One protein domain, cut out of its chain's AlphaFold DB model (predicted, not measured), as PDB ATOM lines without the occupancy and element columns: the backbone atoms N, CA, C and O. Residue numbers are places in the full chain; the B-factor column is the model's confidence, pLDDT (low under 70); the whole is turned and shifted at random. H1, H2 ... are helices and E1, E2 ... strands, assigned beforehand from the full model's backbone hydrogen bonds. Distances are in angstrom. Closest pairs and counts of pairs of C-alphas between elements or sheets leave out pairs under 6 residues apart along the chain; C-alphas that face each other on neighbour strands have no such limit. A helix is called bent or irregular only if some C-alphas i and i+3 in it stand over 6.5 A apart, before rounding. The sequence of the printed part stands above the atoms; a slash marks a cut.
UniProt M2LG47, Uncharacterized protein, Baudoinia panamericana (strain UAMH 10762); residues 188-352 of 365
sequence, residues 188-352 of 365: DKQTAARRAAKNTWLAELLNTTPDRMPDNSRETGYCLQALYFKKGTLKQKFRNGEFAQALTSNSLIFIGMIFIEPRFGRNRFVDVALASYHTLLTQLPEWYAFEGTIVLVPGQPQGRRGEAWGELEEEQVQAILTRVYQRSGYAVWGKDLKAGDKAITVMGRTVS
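Overview. This is residues 188 to 352 of the 365 residues of an uncharacterized protein of Baudoinia panamericana (strain UAMH 10762) (UniProt M2LG47). A strongly twisted sheet of four strands curls round the helix H2, while H7 covers E4 and E3 on the opposite face. H5 stands beside the strands near E1 and E4, H1 packs on H2, and residues 283 to 288 stick out. The printed part has 165 residues, running H1 H2 H3 H4 E1 H5 E2 H6 H7 E3 E4; the sheet's order is E1 E2 E4 E3, mixed, and the class is mixed, helices and strands. It is compact, with a radius of gyration of the C-alphas of 16.0 A and spans of 47 by 38 by 30 A.

Arrangement. Start at H1, residues 197 to 206, which touches residues 220 to 225 of H2, residues 215 to 227, about perpendicular at 79 degrees; the closest C-alphas, of Leu 205 and Gly 221, are 5.0 A apart. H3, residues 236 to 239, is close to but not clearly touching H4, residues 244 to 248, with the C-alphas of Phe 238 and Ala 244 5.7 A apart. Next look at E1, residues 251 to 260, parallel to its neighbour E2, residues 292 to 296, where N 253 and O 293 are 2.8 A apart, within hydrogen-bond range. Between them comes H5, residues 269 to 283, in a strand-helix-strand unit, two parallel neighbour strands with a helix between, whose crossover is right-handed; H5 stands only just at the sheet's level, at a height of 3.8 A. H4 is on the sheet, at a height of 8.6 A, only just over E2 with 3 of its C-alphas. H6, residues 304 to 307, is only just not on the sheet, with 4 pairs of C-alphas within 10 A. H7, residues 314 to 327, touches H5 only at their ends, the closest C-alphas being those of Asp 271 and Arg 327, 6.9 A apart. E3, residues 331 to 339, and E4, residues 342 to 351, form a hairpin; N 331 and O 348 are 2.9 A apart. E4 is also antiparallel to E2, with N 294 and O 349 2.9 A apart. E2, H6, H7 and E3 form a split strand-helix-strand unit, with E4 between its two strands; its crossover is right-handed. H7 lies over E4 and E3 at a height of 9.8 A, along the strands, at 9 degrees to E4 on the local plane. H2 is on the opposite face; its closest C-alpha pair with E3 is Ala 226 and Ala 339, 4.9 A. Every O i to N i+4 pair is within hydrogen-bond range in H4, against 5 of 6 in H1, 7 of 9 in H2, 10 of 11 in H5 and 9 of 10 in H7; H3 and H6 are too short for such a pair.

Along the chain. Find C-alpha 197 at (17.066, -1.411, 171.649), where H1 begins; H2 is irregular, with C-alphas 216 and 219 7.4 A apart. E1 runs 26.6 A and bends by 50 degrees at residue 256; H5 runs 20.9 A and H7 20.3 A. E3 bends by 72 degrees at residue 336, and E4 runs 28.3 A to C-alpha 351 at (3.438, -2.969, 155.387).

Size, cuts and confidence. The two C-alphas farthest apart, those of Ala 192 and Glu 311, are 49.8 A apart. The printed part has no cut, and no link between named elements is long. The mean pLDDT of the printed part is 84.6; the model's confidence is under 70 at residues 189 to 200, 216 and 250.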
ATOM      1  N   ASP A 188      14.773  -1.377 165.420       71.06
ATOM      2  CA  ASP A 188      13.979  -1.874 166.548       71.06
ATOM      3  C   ASP A 188      13.814  -0.780 167.622       71.06
ATOM      4  O   ASP A 188      14.784  -0.220 168.148       71.06
ATOM      5  N   LYS A 189      12.567  -0.487 168.002       62.09
ATOM      6  CA  LYS A 189      12.262   0.384 169.148       62.09
ATOM      7  C   LYS A 189      12.108  -0.458 170.421       62.09
ATOM      8  O   LYS A 189      11.907  -1.667 170.382       62.09
ATOM      9  N   GLN A 190      12.223   0.189 171.582       56.12
ATOM     10  CA  GLN A 190      12.107  -0.456 172.899       56.12
ATOM     11  C   GLN A 190      10.728  -1.100 173.069       56.12
ATOM     12  O   GLN A 190       9.735  -0.402 173.269       56.12
ATOM     13  N   THR A 191      10.692  -2.430 173.046       51.00
ATOM     14  CA  THR A 191       9.526  -3.230 173.434       51.00
ATOM     15  C   THR A 191       9.662  -3.704 174.883       51.00
ATOM     16  O   THR A 191      10.707  -3.531 175.519       51.00
ATOM     17  N   ALA A 192       8.615  -4.334 175.425       47.00
ATOM     18  CA  ALA A 192       8.670  -4.953 176.750       47.00
ATOM     19  C   ALA A 192       9.747  -6.055 176.850       47.00
ATOM     20  O   ALA A 192      10.341  -6.209 177.921       47.00
ATOM     21  N   ALA A 193      10.011  -6.756 175.736       44.66
ATOM     22  CA  ALA A 193      11.020  -7.807 175.599       44.66
ATOM     23  C   ALA A 193      12.421  -7.247 175.278       44.66
ATOM     24  O   ALA A 193      13.382  -7.540 175.985       44.66
ATOM     25  N   ARG A 194      12.557  -6.376 174.265       53.50
ATOM     26  CA  ARG A 194      13.836  -5.743 173.877       53.50
ATOM     27  C   ARG A 194      13.979  -4.356 174.506       53.50
ATOM     28  O   ARG A 194      14.031  -3.336 173.817       53.50
ATOM     29  N   ARG A 195      14.066  -4.303 175.843       58.44
ATOM     30  CA  ARG A 195      14.082  -3.029 176.594       58.44
ATOM     31  C   ARG A 195      15.256  -2.103 176.250       58.44
ATOM     32  O   ARG A 195      15.110  -0.893 176.402       58.44
ATOM     33  N   ALA A 196      16.386  -2.638 175.781       56.41
ATOM     34  CA  ALA A 196      17.586  -1.860 175.462       56.41
ATOM     35  C   ALA A 196      17.558  -1.163 174.083       56.41
ATOM     36  O   ALA A 196      18.130  -0.083 173.953       56.41
ATOM     37  N   ALA A 197      16.870  -1.728 173.077       60.56
ATOM     38  CA  ALA A 197      17.066  -1.411 171.649       60.56
ATOM     39  C   ALA A 197      16.934   0.082 171.271       60.56
ATOM     40  O   ALA A 197      17.655   0.599 170.421       60.56
ATOM     41  N   LYS A 198      16.049   0.813 171.958       61.16
ATOM     42  CA  LYS A 198      15.853   2.263 171.777       61.16
ATOM     43  C   LYS A 198      17.087   3.097 172.099       61.16
ATOM     44  O   LYS A 198      17.284   4.123 171.461       61.16
ATOM     45  N   ASN A 199      17.879   2.713 173.099       60.22
ATOM     46  CA  ASN A 199      19.000   3.532 173.562       60.22
ATOM     47  C   ASN A 199      20.119   3.599 172.513       60.22
ATOM     48  O   ASN A 199      20.824   4.602 172.428       60.22
ATOM     49  N   THR A 200      20.256   2.549 171.705       65.50
ATOM     50  CA  THR A 200      21.399   2.338 170.817       65.50
ATOM     51  C   THR A 200      21.300   3.162 169.537       65.50
ATOM     52  O   THR A 200      22.167   3.998 169.292       65.50
ATOM     53  N   TRP A 201      20.198   3.065 168.782       73.19
ATOM     54  CA  TRP A 201      19.997   3.937 167.610       73.19
ATOM     55  C   TRP A 201      19.828   5.419 167.992       73.19
ATOM     56  O   TRP A 201      20.118   6.306 167.187       73.19
ATOM     57  N   LEU A 202      19.424   5.707 169.239       74.12
ATOM     58  CA  LEU A 202      19.452   7.061 169.790       74.12
ATOM     59  C   LEU A 202      20.874   7.606 169.922       74.12
ATOM     60  O   LEU A 202      21.145   8.714 169.456       74.12
ATOM     61  N   ALA A 203      21.762   6.860 170.579       72.31
ATOM     62  CA  ALA A 203      23.156   7.252 170.756       72.31
ATOM     63  C   ALA A 203      23.862   7.416 169.402       72.31
ATOM     64  O   ALA A 203      24.532   8.417 169.175       72.31
ATOM     65  N   GLU A 204      23.645   6.475 168.488       75.62
ATOM     66  CA  GLU A 204      24.403   6.387 167.244       75.62
ATOM     67  C   GLU A 204      23.854   7.306 166.134       75.62
ATOM     68  O   GLU A 204      24.577   8.171 165.646       75.62
ATOM     69  N   LEU A 205      22.564   7.201 165.777       81.44
ATOM     70  CA  LEU A 205      21.999   7.860 164.585       81.44
ATOM     71  C   LEU A 205      21.359   9.229 164.867       81.44
ATOM     72  O   LEU A 205      21.276  10.073 163.974       81.44
ATOM     73  N   LEU A 206      20.891   9.477 166.096       84.62
ATOM     74  CA  LEU A 206      20.223  10.738 166.460       84.62
ATOM     75  C   LEU A 206      21.111  11.736 167.216       84.62
ATOM     76  O   LEU A 206      20.764  12.919 167.276       84.62
ATOM     77  N   ASN A 207      22.241  11.305 167.788       84.88
ATOM     78  CA  ASN A 207      23.170  12.211 168.469       84.88
ATOM     79  C   ASN A 207      24.394  12.596 167.622       84.88
ATOM     80  O   ASN A 207      24.785  13.767 167.688       84.88
ATOM     81  N   THR A 208      24.930  11.686 166.805       84.62
ATOM     82  CA  THR A 208      26.052  11.920 165.873       84.62
ATOM     83  C   THR A 208      25.656  12.845 164.715       84.62
ATOM     84  O   THR A 208      24.507  12.852 164.281       84.62
ATOM     85  N   THR A 209      26.591  13.639 164.191       86.25
ATOM     86  CA  THR A 209      26.381  14.405 162.945       86.25
ATOM     87  C   THR A 209      26.417  13.451 161.742       86.25
ATOM     88  O   THR A 209      27.384  12.694 161.663       86.25
ATOM     89  N   PRO A 210      25.450  13.473 160.799       84.19
ATOM     90  CA  PRO A 210      25.424  12.543 159.662       84.19
ATOM     91  C   PRO A 210      26.715  12.503 158.834       84.19
ATOM     92  O   PRO A 210      27.177  11.425 158.487       84.19
ATOM     93  N   ASP A 211      27.382  13.640 158.629       82.62
ATOM     94  CA  ASP A 211      28.669  13.735 157.913       82.62
ATOM     95  C   ASP A 211      29.823  12.962 158.580       82.62
ATOM     96  O   ASP A 211      30.859  12.733 157.967       82.62
ATOM     97  N   ARG A 212      29.657  12.558 159.848       83.62
ATOM     98  CA  ARG A 212      30.612  11.737 160.614       83.62
ATOM     99  C   ARG A 212      30.211  10.262 160.704       83.62
ATOM    100  O   ARG A 212      30.904   9.501 161.370       83.62
ATOM    101  N   MET A 213      29.092   9.873 160.100       80.12
ATOM    102  CA  MET A 213      28.693   8.470 159.973       80.12
ATOM    103  C   MET A 213      29.398   7.829 158.761       80.12
ATOM    104  O   MET A 213      29.813   8.562 157.850       80.12
ATOM    105  N   PRO A 214      29.504   6.489 158.719       74.88
ATOM    106  CA  PRO A 214      29.852   5.749 157.508       74.88
ATOM    107  C   PRO A 214      28.922   6.094 156.336       74.88
ATOM    108  O   PRO A 214      27.767   6.485 156.537       74.88
ATOM    109  N   ASP A 215      29.420   5.950 155.107       71.12
ATOM    110  CA  ASP A 215      28.718   6.348 153.878       71.12
ATOM    111  C   ASP A 215      27.342   5.670 153.731       71.12
ATOM    112  O   ASP A 215      26.379   6.329 153.355       71.12
ATOM    113  N   ASN A 216      27.215   4.395 154.118       68.00
ATOM    114  CA  ASN A 216      25.955   3.628 154.107       68.00
ATOM    115  C   ASN A 216      24.884   4.129 155.106       68.00
ATOM    116  O   ASN A 216      23.724   3.716 155.042       68.00
ATOM    117  N   SER A 217      25.266   5.007 156.039       76.44
ATOM    118  CA  SER A 217      24.464   5.391 157.204       76.44
ATOM    119  C   SER A 217      24.107   6.878 157.249       76.44
ATOM    120  O   SER A 217      23.248   7.267 158.048       76.44
ATOM    121  N   ARG A 218      24.700   7.728 156.396       80.88
ATOM    122  CA  ARG A 218      24.462   9.187 156.423       80.88
ATOM    123  C   ARG A 218      23.006   9.531 156.133       80.88
ATOM    124  O   ARG A 218      22.384  10.264 156.901       80.88
ATOM    125  N   GLU A 219      22.438   8.969 155.071       80.19
ATOM    126  CA  GLU A 219      21.042   9.144 154.651       80.19
ATOM    127  C   GLU A 219      20.070   8.688 155.749       80.19
ATOM    128  O   GLU A 219      19.090   9.381 156.038       80.19
ATOM    129  N   THR A 220      20.387   7.579 156.425       84.44
ATOM    130  CA  THR A 220      19.662   7.075 157.601       84.44
ATOM    131  C   THR A 220      19.683   8.107 158.730       84.44
ATOM    132  O   THR A 220      18.634   8.464 159.274       84.44
ATOM    133  N   GLY A 221      20.864   8.651 159.044       86.38
ATOM    134  CA  GLY A 221      21.054   9.722 160.019       86.38
ATOM    135  C   GLY A 221      20.249  10.979 159.684       86.38
ATOM    136  O   GLY A 221      19.487  11.459 160.526       86.38
ATOM    137  N   TYR A 222      20.348  11.490 158.453       88.00
ATOM    138  CA  TYR A 222      19.582  12.653 157.994       88.00
ATOM    139  C   TYR A 222      18.065  12.412 158.064       88.00
ATOM    140  O   TYR A 222      17.340  13.250 158.603       88.00
ATOM    141  N   CYS A 223      17.570  11.263 157.593       89.75
ATOM    142  CA  CYS A 223      16.150  10.906 157.645       89.75
ATOM    143  C   CYS A 223      15.621  10.876 159.089       89.75
ATOM    144  O   CYS A 223      14.641  11.548 159.431       89.75
ATOM    145  N   LEU A 224      16.308  10.162 159.983       89.06
ATOM    146  CA  LEU A 224      15.907  10.070 161.385       89.06
ATOM    147  C   LEU A 224      15.998  11.430 162.086       89.06
ATOM    148  O   LEU A 224      15.084  11.794 162.830       89.06
ATOM    149  N   GLN A 225      17.033  12.224 161.808       90.25
ATOM    150  CA  GLN A 225      17.172  13.572 162.360       90.25
ATOM    151  C   GLN A 225      16.195  14.581 161.747       90.25
ATOM    152  O   GLN A 225      15.888  15.574 162.408       90.25
ATOM    153  N   ALA A 226      15.625  14.343 160.560       91.31
ATOM    154  CA  ALA A 226      14.479  15.099 160.053       91.31
ATOM    155  C   ALA A 226      13.207  14.799 160.863       91.31
ATOM    156  O   ALA A 226      12.501  15.742 161.242       91.31
ATOM    157  N   LEU A 227      12.950  13.520 161.159       90.56
ATOM    158  CA  LEU A 227      11.731  13.005 161.798       90.56
ATOM    159  C   LEU A 227      11.672  13.214 163.322       90.56
ATOM    160  O   LEU A 227      10.672  13.713 163.849       90.56
ATOM    161  N   TYR A 228      12.736  12.864 164.044       90.31
ATOM    162  CA  TYR A 228      12.763  12.787 165.508       90.31
ATOM    163  C   TYR A 228      13.633  13.891 166.133       90.31
ATOM    164  O   TYR A 228      14.496  14.490 165.494       90.31
ATOM    165  N   PHE A 229      13.403  14.196 167.411       89.88
ATOM    166  CA  PHE A 229      14.371  14.940 168.227       89.88
ATOM    167  C   PHE A 229      15.481  13.997 168.727       89.88
ATOM    168  O   PHE A 229      15.234  12.802 168.859       89.88
ATOM    169  N   LYS A 230      16.643  14.531 169.143       88.12
ATOM    170  CA  LYS A 230      17.770  13.747 169.710       88.12
ATOM    171  C   LYS A 230      17.388  12.777 170.848       88.12
ATOM    172  O   LYS A 230      18.045  11.767 171.053       88.12
ATOM    173  N   LYS A 231      16.284  13.051 171.558       85.19
ATOM    174  CA  LYS A 231      15.684  12.191 172.601       85.19
ATOM    175  C   LYS A 231      14.677  11.138 172.093       85.19
ATOM    176  O   LYS A 231      13.864  10.646 172.871       85.19
ATOM    177  N   GLY A 232      14.629  10.864 170.789       84.00
ATOM    178  CA  GLY A 232      13.793   9.822 170.165       84.00
ATOM    179  C   GLY A 232      12.305  10.131 170.053       84.00
ATOM    180  O   GLY A 232      11.571   9.422 169.375       84.00
ATOM    181  N   THR A 233      11.826  11.205 170.679       88.12
ATOM    182  CA  THR A 233      10.438  11.638 170.513       88.12
ATOM    183  C   THR A 233      10.242  12.265 169.135       88.12
ATOM    184  O   THR A 233      10.980  13.188 168.781       88.12
ATOM    185  N   LEU A 234       9.204  11.838 168.415       89.19
ATOM    186  CA  LEU A 234       8.770  12.406 167.136       89.19
ATOM    187  C   LEU A 234       8.599  13.941 167.217       89.19
ATOM    188  O   LEU A 234       8.115  14.461 168.236       89.19
ATOM    189  N   LYS A 235       9.002  14.679 166.170       90.56
ATOM    190  CA  LYS A 235       8.851  16.147 166.115       90.56
ATOM    191  C   LYS A 235       7.385  16.561 165.987       90.56
ATOM    192  O   LYS A 235       6.590  15.875 165.356       90.56
ATOM    193  N   GLN A 236       7.029  17.715 166.558       88.62
ATOM    194  CA  GLN A 236       5.634  18.171 166.685       88.62
ATOM    195  C   GLN A 236       4.862  18.189 165.357       88.62
ATOM    196  O   GLN A 236       3.734  17.707 165.325       88.62
ATOM    197  N   LYS A 237       5.486  18.642 164.258       87.38
ATOM    198  CA  LYS A 237       4.878  18.676 162.912       87.38
ATOM    199  C   LYS A 237       4.416  17.312 162.373       87.38
ATOM    200  O   LYS A 237       3.643  17.275 161.430       87.38
ATOM    201  N   PHE A 238       4.874  16.217 162.976       87.81
ATOM    202  CA  PHE A 238       4.531  14.846 162.601       87.81
ATOM    203  C   PHE A 238       3.665  14.125 163.644       87.81
ATOM    204  O   PHE A 238       3.196  13.028 163.373       87.81
ATOM    205  N   ARG A 239       3.431  14.706 164.833       85.25
ATOM    206  CA  ARG A 239       2.626  14.070 165.900       85.25
ATOM    207  C   ARG A 239       1.126  14.078 165.633       85.25
ATOM    208  O   ARG A 239       0.419  13.244 166.180       85.25
ATOM    209  N   ASN A 240       0.673  15.030 164.825       81.94
ATOM    210  CA  ASN A 240      -0.739  15.265 164.527       81.94
ATOM    211  C   ASN A 240      -1.076  14.911 163.063       81.94
ATOM    212  O   ASN A 240      -2.134  15.295 162.577       81.94
ATOM    213  N   GLY A 241      -0.154  14.259 162.343       79.50
ATOM    214  CA  GLY A 241      -0.352  13.818 160.960       79.50
ATOM    215  C   GLY A 241      -0.888  12.388 160.882       79.50
ATOM    216  O   GLY A 241      -0.735  11.611 161.819       79.50
ATOM    217  N   GLU A 242      -1.456  12.025 159.736       81.06
ATOM    218  CA  GLU A 242      -1.988  10.682 159.439       81.06
ATOM    219  C   GLU A 242      -0.976   9.542 159.700       81.06
ATOM    220  O   GLU A 242      -1.318   8.497 160.243       81.06
ATOM    221  N   PHE A 243       0.305   9.781 159.414       83.50
ATOM    222  CA  PHE A 243       1.411   8.840 159.617       83.50
ATOM    223  C   PHE A 243       2.049   8.916 161.023       83.50
ATOM    224  O   PHE A 243       3.076   8.278 161.274       83.50
ATOM    225  N   ALA A 244       1.471   9.668 161.971       85.88
ATOM    226  CA  ALA A 244       1.991   9.772 163.338       85.88
ATOM    227  C   ALA A 244       2.075   8.403 164.028       85.88
ATOM    228  O   ALA A 244       3.094   8.088 164.643       85.88
ATOM    229  N   GLN A 245       1.029   7.581 163.884       84.44
ATOM    230  CA  GLN A 245       0.954   6.230 164.446       84.44
ATOM    231  C   GLN A 245       1.979   5.281 163.808       84.44
ATOM    232  O   GLN A 245       2.596   4.485 164.511       84.44
ATOM    233  N   ALA A 246       2.222   5.404 162.500       84.69
ATOM    234  CA  ALA A 246       3.275   4.658 161.812       84.69
ATOM    235  C   ALA A 246       4.657   5.011 162.400       84.69
ATOM    236  O   ALA A 246       5.400   4.142 162.858       84.69
ATOM    237  N   LEU A 247       4.966   6.303 162.537       85.38
ATOM    238  CA  LEU A 247       6.237   6.748 163.117       85.38
ATOM    239  C   LEU A 247       6.390   6.463 164.627       85.38
ATOM    240  O   LEU A 247       7.523   6.340 165.103       85.38
ATOM    241  N   THR A 248       5.310   6.296 165.396       81.38
ATOM    242  CA  THR A 248       5.390   5.841 166.800       81.38
ATOM    243  C   THR A 248       5.357   4.318 166.965       81.38
ATOM    244  O   THR A 248       5.826   3.842 167.997       81.38
ATOM    245  N   SER A 249       4.893   3.554 165.965       75.31
ATOM    246  CA  SER A 249       4.864   2.078 165.981       75.31
ATOM    247  C   SER A 249       6.251   1.456 166.201       75.31
ATOM    248  O   SER A 249       7.268   2.054 165.846       75.31
ATOM    249  N   ASN A 250       6.314   0.262 166.800       68.81
ATOM    250  CA  ASN A 250       7.577  -0.319 167.290       68.81
ATOM    251  C   ASN A 250       8.554  -0.762 166.185       68.81
ATOM    252  O   ASN A 250       9.751  -0.872 166.455       68.81
ATOM    253  N   SER A 251       8.051  -0.977 164.969       78.75
ATOM    254  CA  SER A 251       8.776  -1.566 163.842       78.75
ATOM    255  C   SER A 251       9.000  -0.524 162.746       78.75
ATOM    256  O   SER A 251       8.046  -0.034 162.135       78.75
ATOM    257  N   LEU A 252      10.263  -0.177 162.496       87.69
ATOM    258  CA  LEU A 252      10.672   0.773 161.461       87.69
ATOM    259  C   LEU A 252      11.804   0.166 160.623       87.69
ATOM    260  O   LEU A 252      12.831  -0.201 161.184       87.69
ATOM    261  N   ILE A 253      11.646   0.106 159.304       92.12
ATOM    262  CA  ILE A 253      12.745  -0.101 158.355       92.12
ATOM    263  C   ILE A 253      13.024   1.225 157.649       92.12
ATOM    264  O   ILE A 253      12.098   1.915 157.215       92.12
ATOM    265  N   PHE A 254      14.302   1.570 157.513       91.75
ATOM    266  CA  PHE A 254      14.753   2.598 156.582       91.75
ATOM    267  C   PHE A 254      15.416   1.935 155.375       91.75
ATOM    268  O   PHE A 254      16.320   1.121 155.551       91.75
ATOM    269  N   ILE A 255      14.983   2.276 154.160       93.50
ATOM    270  CA  ILE A 255      15.695   1.890 152.937       93.50
ATOM    271  C   ILE A 255      16.784   2.934 152.681       93.50
ATOM    272  O   ILE A 255      16.469   4.096 152.422       93.50
ATOM    273  N   GLY A 256      18.045   2.507 152.768       87.88
ATOM    274  CA  GLY A 256      19.218   3.349 152.535       87.88
ATOM    275  C   GLY A 256      19.602   3.445 151.063       87.88
ATOM    276  O   GLY A 256      20.000   4.516 150.610       87.88
ATOM    277  N   MET A 257      19.420   2.366 150.296       88.69
ATOM    278  CA  MET A 257      19.713   2.348 148.863       88.69
ATOM    279  C   MET A 257      18.665   1.564 148.076       88.69
ATOM    280  O   MET A 257      18.215   0.497 148.491       88.69
ATOM    281  N   ILE A 258      18.325   2.082 146.896       91.69
ATOM    282  CA  ILE A 258      17.680   1.333 145.814       91.69
ATOM    283  C   ILE A 258      18.533   1.589 144.579       91.69
ATOM    284  O   ILE A 258      18.547   2.702 144.052       91.69
ATOM    285  N   PHE A 259      19.264   0.571 144.140       89.81
ATOM    286  CA  PHE A 259      20.131   0.648 142.974       89.81
ATOM    287  C   PHE A 259      19.642  -0.325 141.905       89.81
ATOM    288  O   PHE A 259      19.419  -1.498 142.182       89.81
ATOM    289  N   ILE A 260      19.491   0.165 140.676       89.50
ATOM    290  CA  ILE A 260      19.309  -0.646 139.470       89.50
ATOM    291  C   ILE A 260      20.234  -0.048 138.417       89.50
ATOM    292  O   ILE A 260      20.264   1.174 138.256       89.50
ATOM    293  N   GLU A 261      20.987  -0.884 137.707       87.19
ATOM    294  CA  GLU A 261      21.973  -0.395 136.747       87.19
ATOM    295  C   GLU A 261      21.322   0.453 135.630       87.19
ATOM    296  O   GLU A 261      20.219   0.133 135.159       87.19
ATOM    297  N   PRO A 262      22.011   1.489 135.108       83.88
ATOM    298  CA  PRO A 262      21.451   2.382 134.089       83.88
ATOM    299  C   PRO A 262      20.944   1.696 132.812       83.88
ATOM    300  O   PRO A 262      20.006   2.200 132.186       83.88
ATOM    301  N   ARG A 263      21.509   0.536 132.430       85.00
ATOM    302  CA  ARG A 263      21.032  -0.256 131.278       85.00
ATOM    303  C   ARG A 263      19.630  -0.849 131.493       85.00
ATOM    304  O   ARG A 263      18.868  -0.965 130.535       85.00
ATOM    305  N   PHE A 264      19.243  -1.123 132.740       87.69
ATOM    306  CA  PHE A 264      17.957  -1.734 133.091       87.69
ATOM    307  C   PHE A 264      16.898  -0.729 133.577       87.69
ATOM    308  O   PHE A 264      15.701  -0.966 133.381       87.69
ATOM    309  N   GLY A 265      17.305   0.417 134.137       78.88
ATOM    310  CA  GLY A 265      16.432   1.368 134.853       78.88
ATOM    311  C   GLY A 265      15.209   1.934 134.103       78.88
ATOM    312  O   GLY A 265      14.306   2.483 134.732       78.88
ATOM    313  N   ARG A 266      15.107   1.777 132.774       77.56
ATOM    314  CA  ARG A 266      13.945   2.239 131.981       77.56
ATOM    315  C   ARG A 266      12.697   1.353 132.105       77.56
ATOM    316  O   ARG A 266      11.598   1.822 131.821       77.56
ATOM    317  N   ASN A 267      12.839   0.098 132.529       77.19
ATOM    318  CA  ASN A 267      11.796  -0.935 132.404       77.19
ATOM    319  C   ASN A 267      10.865  -1.042 133.632       77.19
ATOM    320  O   ASN A 267      10.248  -2.074 133.861       77.19
ATOM    321  N   ARG A 268      10.772   0.018 134.451       86.31
ATOM    322  CA  ARG A 268       9.989   0.067 135.708       86.31
ATOM    323  C   ARG A 268      10.333  -1.003 136.756       86.31
ATOM    324  O   ARG A 268       9.575  -1.159 137.706       86.31
ATOM    325  N   PHE A 269      11.480  -1.680 136.653       92.12
ATOM    326  CA  PHE A 269      11.868  -2.739 137.592       92.12
ATOM    327  C   PHE A 269      11.849  -2.313 139.067       92.12
ATOM    328  O   PHE A 269      11.571  -3.154 139.905       92.12
ATOM    329  N   VAL A 270      12.040  -1.025 139.392       92.44
ATOM    330  CA  VAL A 270      11.878  -0.505 140.766       92.44
ATOM    331  C   VAL A 270      10.470  -0.754 141.325       92.44
ATOM    332  O   VAL A 270      10.346  -1.120 142.489       92.44
ATOM    333  N   ASP A 271       9.419  -0.593 140.509       92.06
ATOM    334  CA  ASP A 271       8.031  -0.792 140.950       92.06
ATOM    335  C   ASP A 271       7.754  -2.280 141.262       92.06
ATOM    336  O   ASP A 271       7.031  -2.590 142.206       92.06
ATOM    337  N   VAL A 272       8.367  -3.195 140.496       94.50
ATOM    338  CA  VAL A 272       8.259  -4.658 140.669       94.50
ATOM    339  C   VAL A 272       9.112  -5.129 141.852       94.50
ATOM    340  O   VAL A 272       8.610  -5.781 142.757       94.50
ATOM    341  N   ALA A 273      10.384  -4.723 141.893       96.19
ATOM    342  CA  ALA A 273      11.336  -5.055 142.951       96.19
ATOM    343  C   ALA A 273      10.851  -4.615 144.337       96.19
ATOM    344  O   ALA A 273      11.009  -5.356 145.303       96.19
ATOM    345  N   LEU A 274      10.243  -3.425 144.443       96.31
ATOM    346  CA  LEU A 274       9.645  -2.969 145.697       96.31
ATOM    347  C   LEU A 274       8.445  -3.830 146.098       96.31
ATOM    348  O   LEU A 274       8.352  -4.182 147.269       96.31
ATOM    349  N   ALA A 275       7.572  -4.204 145.156       95.06
ATOM    350  CA  ALA A 275       6.445  -5.089 145.442       95.06
ATOM    351  C   ALA A 275       6.918  -6.450 145.978       95.06
ATOM    352  O   ALA A 275       6.494  -6.832 147.069       95.06
ATOM    353  N   SER A 276       7.852  -7.120 145.291       96.44
ATOM    354  CA  SER A 276       8.437  -8.385 145.761       96.44
ATOM    355  C   SER A 276       9.118  -8.230 147.124       96.44
ATOM    356  O   SER A 276       8.900  -9.016 148.036       96.44
ATOM    357  N   TYR A 277       9.910  -7.171 147.320       97.44
ATOM    358  CA  TYR A 277      10.576  -6.897 148.597       97.44
ATOM    359  C   TYR A 277       9.588  -6.707 149.762       97.44
ATOM    360  O   TYR A 277       9.849  -7.187 150.865       97.44
ATOM    361  N   HIS A 278       8.437  -6.057 149.549       96.00
ATOM    362  CA  HIS A 278       7.410  -5.913 150.593       96.00
ATOM    363  C   HIS A 278       6.691  -7.227 150.909       96.00
ATOM    364  O   HIS A 278       6.360  -7.445 152.071       96.00
ATOM    365  N   THR A 279       6.483  -8.088 149.912       95.44
ATOM    366  CA  THR A 279       5.939  -9.446 150.082       95.44
ATOM    367  C   THR A 279       6.921 -10.341 150.843       95.44
ATOM    368  O   THR A 279       6.564 -10.967 151.838       95.44
ATOM    369  N   LEU A 280       8.191 -10.344 150.439       96.50
ATOM    370  CA  LEU A 280       9.255 -11.111 151.089       96.50
ATOM    371  C   LEU A 280       9.454 -10.689 152.555       96.50
ATOM    372  O   LEU A 280       9.652 -11.545 153.414       96.50
ATOM    373  N   LEU A 281       9.334  -9.392 152.871       95.25
ATOM    374  CA  LEU A 281       9.426  -8.889 154.247       95.25
ATOM    375  C   LEU A 281       8.373  -9.480 155.202       95.25
ATOM    376  O   LEU A 281       8.689  -9.657 156.380       95.25
ATOM    377  N   THR A 282       7.154  -9.785 154.743       92.88
ATOM    378  CA  THR A 282       6.120 -10.416 155.589       92.88
ATOM    379  C   THR A 282       6.202 -11.943 155.602       92.88
ATOM    380  O   THR A 282       5.714 -12.559 156.543       92.88
ATOM    381  N   GLN A 283       6.843 -12.554 154.600       94.00
ATOM    382  CA  GLN A 283       6.991 -14.011 154.469       94.00
ATOM    383  C   GLN A 283       8.266 -14.590 155.112       94.00
ATOM    384  O   GLN A 283       8.391 -15.810 155.230       94.00
ATOM    385  N   LEU A 284       9.216 -13.748 155.532       90.56
ATOM    386  CA  LEU A 284      10.393 -14.179 156.297       90.56
ATOM    387  C   LEU A 284      10.001 -14.933 157.592       90.56
ATOM    388  O   LEU A 284       8.943 -14.664 158.161       90.56
ATOM    389  N   PRO A 285      10.864 -15.825 158.127       86.44
ATOM    390  CA  PRO A 285      10.612 -16.502 159.404       86.44
ATOM    391  C   PRO A 285      10.348 -15.509 160.548       86.44
ATOM    392  O   PRO A 285      10.963 -14.447 160.581       86.44
ATOM    393  N   GLU A 286       9.487 -15.870 161.508       76.75
ATOM    394  CA  GLU A 286       8.878 -14.979 162.525       76.75
ATOM    395  C   GLU A 286       9.819 -13.924 163.147       76.75
ATOM    396  O   GLU A 286       9.462 -12.752 163.258       76.75
ATOM    397  N   TRP A 287      11.046 -14.305 163.515       79.56
ATOM    398  CA  TRP A 287      12.040 -13.403 164.119       79.56
ATOM    399  C   TRP A 287      12.554 -12.295 163.186       79.56
ATOM    400  O   TRP A 287      13.017 -11.254 163.660       79.56
ATOM    401  N   TYR A 288      12.481 -12.525 161.877       86.75
ATOM    402  CA  TYR A 288      12.952 -11.644 160.812       86.75
ATOM    403  C   TYR A 288      11.804 -11.003 160.024       86.75
ATOM    404  O   TYR A 288      12.024  -9.955 159.410       86.75
ATOM    405  N   ALA A 289      10.596 -11.572 160.093       88.62
ATOM    406  CA  ALA A 289       9.366 -10.991 159.566       88.62
ATOM    407  C   ALA A 289       9.209  -9.519 159.980       88.62
ATOM    408  O   ALA A 289       9.556  -9.108 161.101       88.62
ATOM    409  N   PHE A 290       8.688  -8.708 159.061       89.62
ATOM    410  CA  PHE A 290       8.485  -7.283 159.265       89.62
ATOM    411  C   PHE A 290       7.069  -6.838 158.899       89.62
ATOM    412  O   PHE A 290       6.734  -6.617 157.737       89.62
ATOM    413  N   GLU A 291       6.282  -6.579 159.938       88.31
ATOM    414  CA  GLU A 291       5.102  -5.724 159.868       88.31
ATOM    415  C   GLU A 291       5.390  -4.390 160.558       88.31
ATOM    416  O   GLU A 291       5.989  -4.342 161.640       88.31
ATOM    417  N   GLY A 292       4.959  -3.292 159.939       90.25
ATOM    418  CA  GLY A 292       5.178  -1.941 160.434       90.25
ATOM    419  C   GLY A 292       5.506  -0.945 159.332       90.25
ATOM    420  O   GLY A 292       4.897  -0.935 158.268       90.25
ATOM    421  N   THR A 293       6.441  -0.041 159.615       92.62
ATOM    422  CA  THR A 293       6.665   1.160 158.804       92.62
ATOM    423  C   THR A 293       7.947   1.088 157.989       92.62
ATOM    424  O   THR A 293       9.020   0.921 158.560       92.62
ATOM    425  N   ILE A 294       7.861   1.322 156.680       94.69
ATOM    426  CA  ILE A 294       9.027   1.501 155.807       94.69
ATOM    427  C   ILE A 294       9.135   2.978 155.425       94.69
ATOM    428  O   ILE A 294       8.177   3.558 154.913       94.69
ATOM    429  N   VAL A 295      10.301   3.580 155.650       94.56
ATOM    430  CA  VAL A 295      10.630   4.970 155.289       94.56
ATOM    431  C   VAL A 295      11.830   5.038 154.348       94.56
ATOM    432  O   VAL A 295      12.719   4.190 154.403       94.56
ATOM    433  N   LEU A 296      11.861   6.062 153.495       94.69
ATOM    434  CA  LEU A 296      12.975   6.348 152.589       94.69
ATOM    435  C   LEU A 296      13.110   7.853 152.315       94.69
ATOM    436  O   LEU A 296      12.196   8.641 152.589       94.69
ATOM    437  N   VAL A 297      14.243   8.237 151.728       93.44
ATOM    438  CA  VAL A 297      14.500   9.575 151.178       93.44
ATOM    439  C   VAL A 297      14.698   9.437 149.664       93.44
ATOM    440  O   VAL A 297      15.583   8.692 149.250       93.44
ATOM    441  N   PRO A 298      13.914  10.121 148.808       91.38
ATOM    442  CA  PRO A 298      14.138  10.147 147.364       91.38
ATOM    443  C   PRO A 298      15.290  11.101 147.003       91.38
ATOM    444  O   PRO A 298      15.073  12.114 146.350       91.38
ATOM    445  N   GLY A 299      16.506  10.799 147.462       85.75
ATOM    446  CA  GLY A 299      17.729  11.535 147.124       85.75
ATOM    447  C   GLY A 299      18.527  10.857 146.007       85.75
ATOM    448  O   GLY A 299      18.333   9.674 145.724       85.75
ATOM    449  N   GLN A 300      19.445  11.597 145.385       82.00
ATOM    450  CA  GLN A 300      20.465  11.008 144.517       82.00
ATOM    451  C   GLN A 300      21.473  10.219 145.380       82.00
ATOM    452  O   GLN A 300      21.912  10.746 146.404       82.00
ATOM    453  N   PRO A 301      21.858   8.981 145.010       73.44
ATOM    454  CA  PRO A 301      22.935   8.262 145.693       73.44
ATOM    455  C   PRO A 301      24.248   9.058 145.672       73.44
ATOM    456  O   PRO A 301      24.526   9.751 144.696       73.44
ATOM    457  N   GLN A 302      25.081   8.937 146.706       72.69
ATOM    458  CA  GLN A 302      26.417   9.551 146.708       72.69
ATOM    459  C   GLN A 302      27.440   8.703 145.913       72.69
ATOM    460  O   GLN A 302      27.225   7.515 145.652       72.69
ATOM    461  N   GLY A 303      28.560   9.319 145.513       74.25
ATOM    462  CA  GLY A 303      29.664   8.666 144.787       74.25
ATOM    463  C   GLY A 303      29.306   8.188 143.369       74.25
ATOM    464  O   GLY A 303      28.372   8.698 142.749       74.25
ATOM    465  N   ARG A 304      30.016   7.160 142.873       70.88
ATOM    466  CA  ARG A 304      29.856   6.583 141.516       70.88
ATOM    467  C   ARG A 304      28.403   6.200 141.171       70.88
ATOM    468  O   ARG A 304      27.957   6.357 140.037       70.88
ATOM    469  N   ARG A 305      27.609   5.773 142.164       71.69
ATOM    470  CA  ARG A 305      26.171   5.454 142.003       71.69
ATOM    471  C   ARG A 305      25.302   6.698 141.755       71.69
ATOM    472  O   ARG A 305      24.224   6.582 141.175       71.69
ATOM    473  N   GLY A 306      25.765   7.876 142.170       74.56
ATOM    474  CA  GLY A 306      25.177   9.175 141.842       74.56
ATOM    475  C   GLY A 306      25.539   9.653 140.439       74.56
ATOM    476  O   GLY A 306      24.660  10.124 139.718       74.56
ATOM    477  N   GLU A 307      26.796   9.468 140.027       78.94
ATOM    478  CA  GLU A 307      27.308   9.819 138.687       78.94
ATOM    479  C   GLU A 307      26.516   9.136 137.558       78.94
ATOM    480  O   GLU A 307      26.320   9.710 136.487       78.94
ATOM    481  N   ALA A 308      25.971   7.946 137.832       77.00
ATOM    482  CA  ALA A 308      25.079   7.195 136.950       77.00
ATOM    483  C   ALA A 308      23.809   7.958 136.498       77.00
ATOM    484  O   ALA A 308      23.212   7.599 135.480       77.00
ATOM    485  N   TRP A 309      23.398   9.013 137.215       76.12
ATOM    486  CA  TRP A 309      22.282   9.892 136.829       76.12
ATOM    487  C   TRP A 309      22.688  10.989 135.824       76.12
ATOM    488  O   TRP A 309      21.823  11.566 135.162       76.12
ATOM    489  N   GLY A 310      23.992  11.226 135.639       82.62
ATOM    490  CA  GLY A 310      24.545  12.186 134.686       82.62
ATOM    491  C   GLY A 310      24.329  13.648 135.084       82.62
ATOM    492  O   GLY A 310      24.375  14.002 136.256       82.62
ATOM    493  N   GLU A 311      24.092  14.506 134.090       85.50
ATOM    494  CA  GLU A 311      23.932  15.966 134.230       85.50
ATOM    495  C   GLU A 311      22.530  16.377 134.763       85.50
ATOM    496  O   GLU A 311      21.988  17.409 134.370       85.50
ATOM    497  N   LEU A 312      21.902  15.551 135.612       84.81
ATOM    498  CA  LEU A 312      20.611  15.847 136.249       84.81
ATOM    499  C   LEU A 312      20.819  16.520 137.611       84.81
ATOM    500  O   LEU A 312      21.512  15.984 138.471       84.81
ATOM    501  N   GLU A 313      20.153  17.655 137.824       89.12
ATOM    502  CA  GLU A 313      20.157  18.374 139.107       89.12
ATOM    503  C   GLU A 313      19.481  17.551 140.224       89.12
ATOM    504  O   GLU A 313      18.496  16.848 139.972       89.12
ATOM    505  N   GLU A 314      19.929  17.702 141.476       86.00
ATOM    506  CA  GLU A 314      19.418  16.938 142.635       86.00
ATOM    507  C   GLU A 314      17.885  17.052 142.785       86.00
ATOM    508  O   GLU A 314      17.195  16.054 143.011       86.00
ATOM    509  N   GLU A 315      17.314  18.243 142.558       89.25
ATOM    510  CA  GLU A 315      15.858  18.459 142.561       89.25
ATOM    511  C   GLU A 315      15.124  17.631 141.490       89.25
ATOM    512  O   GLU A 315      14.007  17.158 141.719       89.25
ATOM    513  N   GLN A 316      15.741  17.437 140.319       90.56
ATOM    514  CA  GLN A 316      15.172  16.658 139.218       90.56
ATOM    515  C   GLN A 316      15.221  15.162 139.535       90.56
ATOM    516  O   GLN A 316      14.219  14.469 139.341       90.56
ATOM    517  N   VAL A 317      16.341  14.678 140.087       88.75
ATOM    518  CA  VAL A 317      16.480  13.295 140.569       88.75
ATOM    519  C   VAL A 317      15.452  13.018 141.672       88.75
ATOM    520  O   VAL A 317      14.674  12.068 141.557       88.75
ATOM    521  N   GLN A 318      15.332  13.906 142.666       91.56
ATOM    522  CA  GLN A 318      14.323  13.811 143.725       91.56
ATOM    523  C   GLN A 318      12.890  13.804 143.169       91.56
ATOM    524  O   GLN A 318      12.057  13.000 143.602       91.56
ATOM    525  N   ALA A 319      12.579  14.647 142.180       92.00
ATOM    526  CA  ALA A 319      11.262  14.683 141.545       92.00
ATOM    527  C   ALA A 319      10.948  13.416 140.725       92.00
ATOM    528  O   ALA A 319       9.787  12.998 140.670       92.00
ATOM    529  N   ILE A 320      11.952  12.787 140.103       90.50
ATOM    530  CA  ILE A 320      11.807  11.505 139.399       90.50
ATOM    531  C   ILE A 320      11.579  10.376 140.410       90.50
ATOM    532  O   ILE A 320      10.567   9.678 140.316       90.50
ATOM    533  N   LEU A 321      12.458  10.237 141.407       91.81
ATOM    534  CA  LEU A 321      12.384   9.190 142.430       91.81
ATOM    535  C   LEU A 321      11.085   9.259 143.242       91.81
ATOM    536  O   LEU A 321      10.417   8.242 143.414       91.81
ATOM    537  N   THR A 322      10.644  10.461 143.628       95.25
ATOM    538  CA  THR A 322       9.345  10.661 144.298       95.25
ATOM    539  C   THR A 322       8.193  10.067 143.477       95.25
ATOM    540  O   THR A 322       7.354   9.350 144.019       95.25
ATOM    541  N   ARG A 323       8.169  10.288 142.153       94.06
ATOM    542  CA  ARG A 323       7.135   9.734 141.256       94.06
ATOM    543  C   ARG A 323       7.248   8.221 141.058       94.06
ATOM    544  O   ARG A 323       6.262   7.608 140.657       94.06
ATOM    545  N   VAL A 324       8.423   7.623 141.264       91.81
ATOM    546  CA  VAL A 324       8.611   6.162 141.265       91.81
ATOM    547  C   VAL A 324       8.017   5.577 142.539       91.81
ATOM    548  O   VAL A 324       7.064   4.803 142.476       91.81
ATOM    549  N   TYR A 325       8.472   6.042 143.700       95.44
ATOM    550  CA  TYR A 325       8.015   5.505 144.979       95.44
ATOM    551  C   TYR A 325       6.520   5.763 145.233       95.44
ATOM    552  O   TYR A 325       5.853   4.906 145.806       95.44
ATOM    553  N   GLN A 326       5.945   6.856 144.713       95.56
ATOM    554  CA  GLN A 326       4.490   7.079 144.731       95.56
ATOM    555  C   GLN A 326       3.690   6.012 143.964       95.56
ATOM    556  O   GLN A 326       2.605   5.651 144.412       95.56
ATOM    557  N   ARG A 327       4.199   5.470 142.844       93.44
ATOM    558  CA  ARG A 327       3.556   4.316 142.172       93.44
ATOM    559  C   ARG A 327       3.711   3.036 142.987       93.44
ATOM    560  O   ARG A 327       2.791   2.232 143.028       93.44
ATOM    561  N   SER A 328       4.836   2.898 143.684       93.12
ATOM    562  CA  SER A 328       5.125   1.812 144.631       93.12
ATOM    563  C   SER A 328       4.440   1.984 146.008       93.12
ATOM    564  O   SER A 328       4.866   1.392 147.002       93.12
ATOM    565  N   GLY A 329       3.394   2.815 146.100       93.88
ATOM    566  CA  GLY A 329       2.564   2.983 147.300       93.88
ATOM    567  C   GLY A 329       3.154   3.838 148.432       93.88
ATOM    568  O   GLY A 329       2.579   3.866 149.516       93.88
ATOM    569  N   TYR A 330       4.274   4.539 148.225       96.00
ATOM    570  CA  TYR A 330       4.845   5.436 149.240       96.00
ATOM    571  C   TYR A 330       4.191   6.823 149.205       96.00
ATOM    572  O   TYR A 330       4.219   7.523 148.189       96.00
ATOM    573  N   ALA A 331       3.676   7.268 150.349       95.19
ATOM    574  CA  ALA A 331       3.180   8.626 150.535       95.19
ATOM    575  C   ALA A 331       4.324   9.587 150.908       95.19
ATOM    576  O   ALA A 331       5.302   9.197 151.544       95.19
ATOM    577  N   VAL A 332       4.198  10.865 150.535       94.81
ATOM    578  CA  VAL A 332       5.144  11.919 150.941       94.81
ATOM    579  C   VAL A 332       4.731  12.449 152.311       94.81
ATOM    580  O   VAL A 332       3.713  13.122 152.427       94.81
ATOM    581  N   TRP A 333       5.522  12.162 153.344       93.06
ATOM    582  CA  TRP A 333       5.225  12.537 154.736       93.06
ATOM    583  C   TRP A 333       5.794  13.904 155.118       93.06
ATOM    584  O   TRP A 333       5.362  14.538 156.081       93.06
ATOM    585  N   GLY A 334       6.739  14.411 154.332       91.81
ATOM    586  CA  GLY A 334       7.125  15.809 154.383       91.81
ATOM    587  C   GLY A 334       8.151  16.162 153.319       91.81
ATOM    588  O   GLY A 334       8.933  15.315 152.894       91.81
ATOM    589  N   LYS A 335       8.137  17.428 152.905       93.12
ATOM    590  CA  LYS A 335       9.097  18.028 151.973       93.12
ATOM    591  C   LYS A 335       9.972  19.040 152.701       93.12
ATOM    592  O   LYS A 335       9.593  19.513 153.778       93.12
ATOM    593  N   ASP A 336      11.120  19.351 152.109       91.06
ATOM    594  CA  ASP A 336      12.015  20.442 152.516       91.06
ATOM    595  C   ASP A 336      12.398  20.367 154.009       91.06
ATOM    596  O   ASP A 336      12.515  21.355 154.744       91.06
ATOM    597  N   LEU A 337      12.536  19.133 154.501       91.38
ATOM    598  CA  LEU A 337      12.731  18.826 155.904       91.38
ATOM    599  C   LEU A 337      14.198  19.049 156.252       91.38
ATOM    600  O   LEU A 337      15.051  18.237 155.910       91.38
ATOM    601  N   LYS A 338      14.486  20.138 156.970       89.62
ATOM    602  CA  LYS A 338      15.847  20.425 157.440       89.62
ATOM    603  C   LYS A 338      16.408  19.283 158.295       89.62
ATOM    604  O   LYS A 338      15.843  18.966 159.352       89.62
ATOM    605  N   ALA A 339      17.529  18.732 157.843       84.19
ATOM    606  CA  ALA A 339      18.344  17.733 158.514       84.19
ATOM    607  C   ALA A 339      19.813  18.119 158.308       84.19
ATOM    608  O   ALA A 339      20.315  18.070 157.192       84.19
ATOM    609  N   GLY A 340      20.478  18.573 159.372       80.81
ATOM    610  CA  GLY A 340      21.727  19.320 159.220       80.81
ATOM    611  C   GLY A 340      21.492  20.627 158.451       80.81
ATOM    612  O   GLY A 340      20.577  21.390 158.775       80.81
ATOM    613  N   ASP A 341      22.323  20.856 157.445       82.94
ATOM    614  CA  ASP A 341      22.225  21.901 156.425       82.94
ATOM    615  C   ASP A 341      21.274  21.531 155.266       82.94
ATOM    616  O   ASP A 341      20.581  22.410 154.745       82.94
ATOM    617  N   LYS A 342      21.189  20.242 154.911       82.56
ATOM    618  CA  LYS A 342      20.358  19.721 153.814       82.56
ATOM    619  C   LYS A 342      18.851  19.843 154.081       82.56
ATOM    620  O   LYS A 342      18.372  19.801 155.221       82.56
ATOM    621  N   ALA A 343      18.080  19.945 152.999       89.56
ATOM    622  CA  ALA A 343      16.620  19.903 153.004       89.56
ATOM    623  C   ALA A 343      16.147  18.658 152.243       89.56
ATOM    624  O   ALA A 343      16.312  18.582 151.032       89.56
ATOM    625  N   ILE A 344      15.566  17.683 152.949       91.69
ATOM    626  CA  ILE A 344      15.185  16.390 152.358       91.69
ATOM    627  C   ILE A 344      13.668  16.214 152.264       91.69
ATOM    628  O   ILE A 344      12.916  16.650 153.140       91.69
ATOM    629  N   THR A 345      13.200  15.513 151.234       94.62
ATOM    630  CA  THR A 345      11.877  14.874 151.264       94.62
ATOM    631  C   THR A 345      11.968  13.571 152.057       94.62
ATOM    632  O   THR A 345      12.943  12.836 151.932       94.62
ATOM    633  N   VAL A 346      10.952  13.249 152.857       94.31
ATOM    634  CA  VAL A 346      10.794  11.915 153.458       94.31
ATOM    635  C   VAL A 346       9.485  11.310 152.979       94.31
ATOM    636  O   VAL A 346       8.431  11.955 153.004       94.31
ATOM    637  N   MET A 347       9.562  10.053 152.556       96.00
ATOM    638  CA  MET A 347       8.420   9.250 152.141       96.00
ATOM    639  C   MET A 347       8.301   8.008 153.017       96.00
ATOM    640  O   MET A 347       9.295   7.528 153.566       96.00
ATOM    641  N   GLY A 348       7.092   7.465 153.124       95.12
ATOM    642  CA  GLY A 348       6.858   6.234 153.864       95.12
ATOM    643  C   GLY A 348       5.602   5.491 153.433       95.12
ATOM    644  O   GLY A 348       4.706   6.049 152.795       95.12
ATOM    645  N   ARG A 349       5.553   4.212 153.800       94.25
ATOM    646  CA  ARG A 349       4.372   3.348 153.718       94.25
ATOM    647  C   ARG A 349       4.324   2.406 154.914       94.25
ATOM    648  O   ARG A 349       5.353   2.103 155.518       94.25
ATOM    649  N   THR A 350       3.134   1.910 155.211       91.69
ATOM    650  CA  THR A 350       2.960   0.763 156.108       91.69
ATOM    651  C   THR A 350       3.020  -0.522 155.280       91.69
ATOM    652  O   THR A 350       2.612  -0.541 154.116       91.69
ATOM    653  N   VAL A 351       3.548  -1.589 155.868       89.88
ATOM    654  CA  VAL A 351       3.438  -2.969 155.387       89.88
ATOM    655  C   VAL A 351       2.842  -3.792 156.525       89.88
ATOM    656  O   VAL A 351       3.243  -3.649 157.680       89.88
ATOM    657  N   SER A 352       1.842  -4.599 156.201       85.00
ATOM    658  CA  SER A 352       1.058  -5.402 157.138       85.00
ATOM    659  C   SER A 352       0.580  -6.645 156.411       85.00
ATOM    660  O   SER A 352       0.140  -6.525 155.267       85.00
TER     661      SER A 352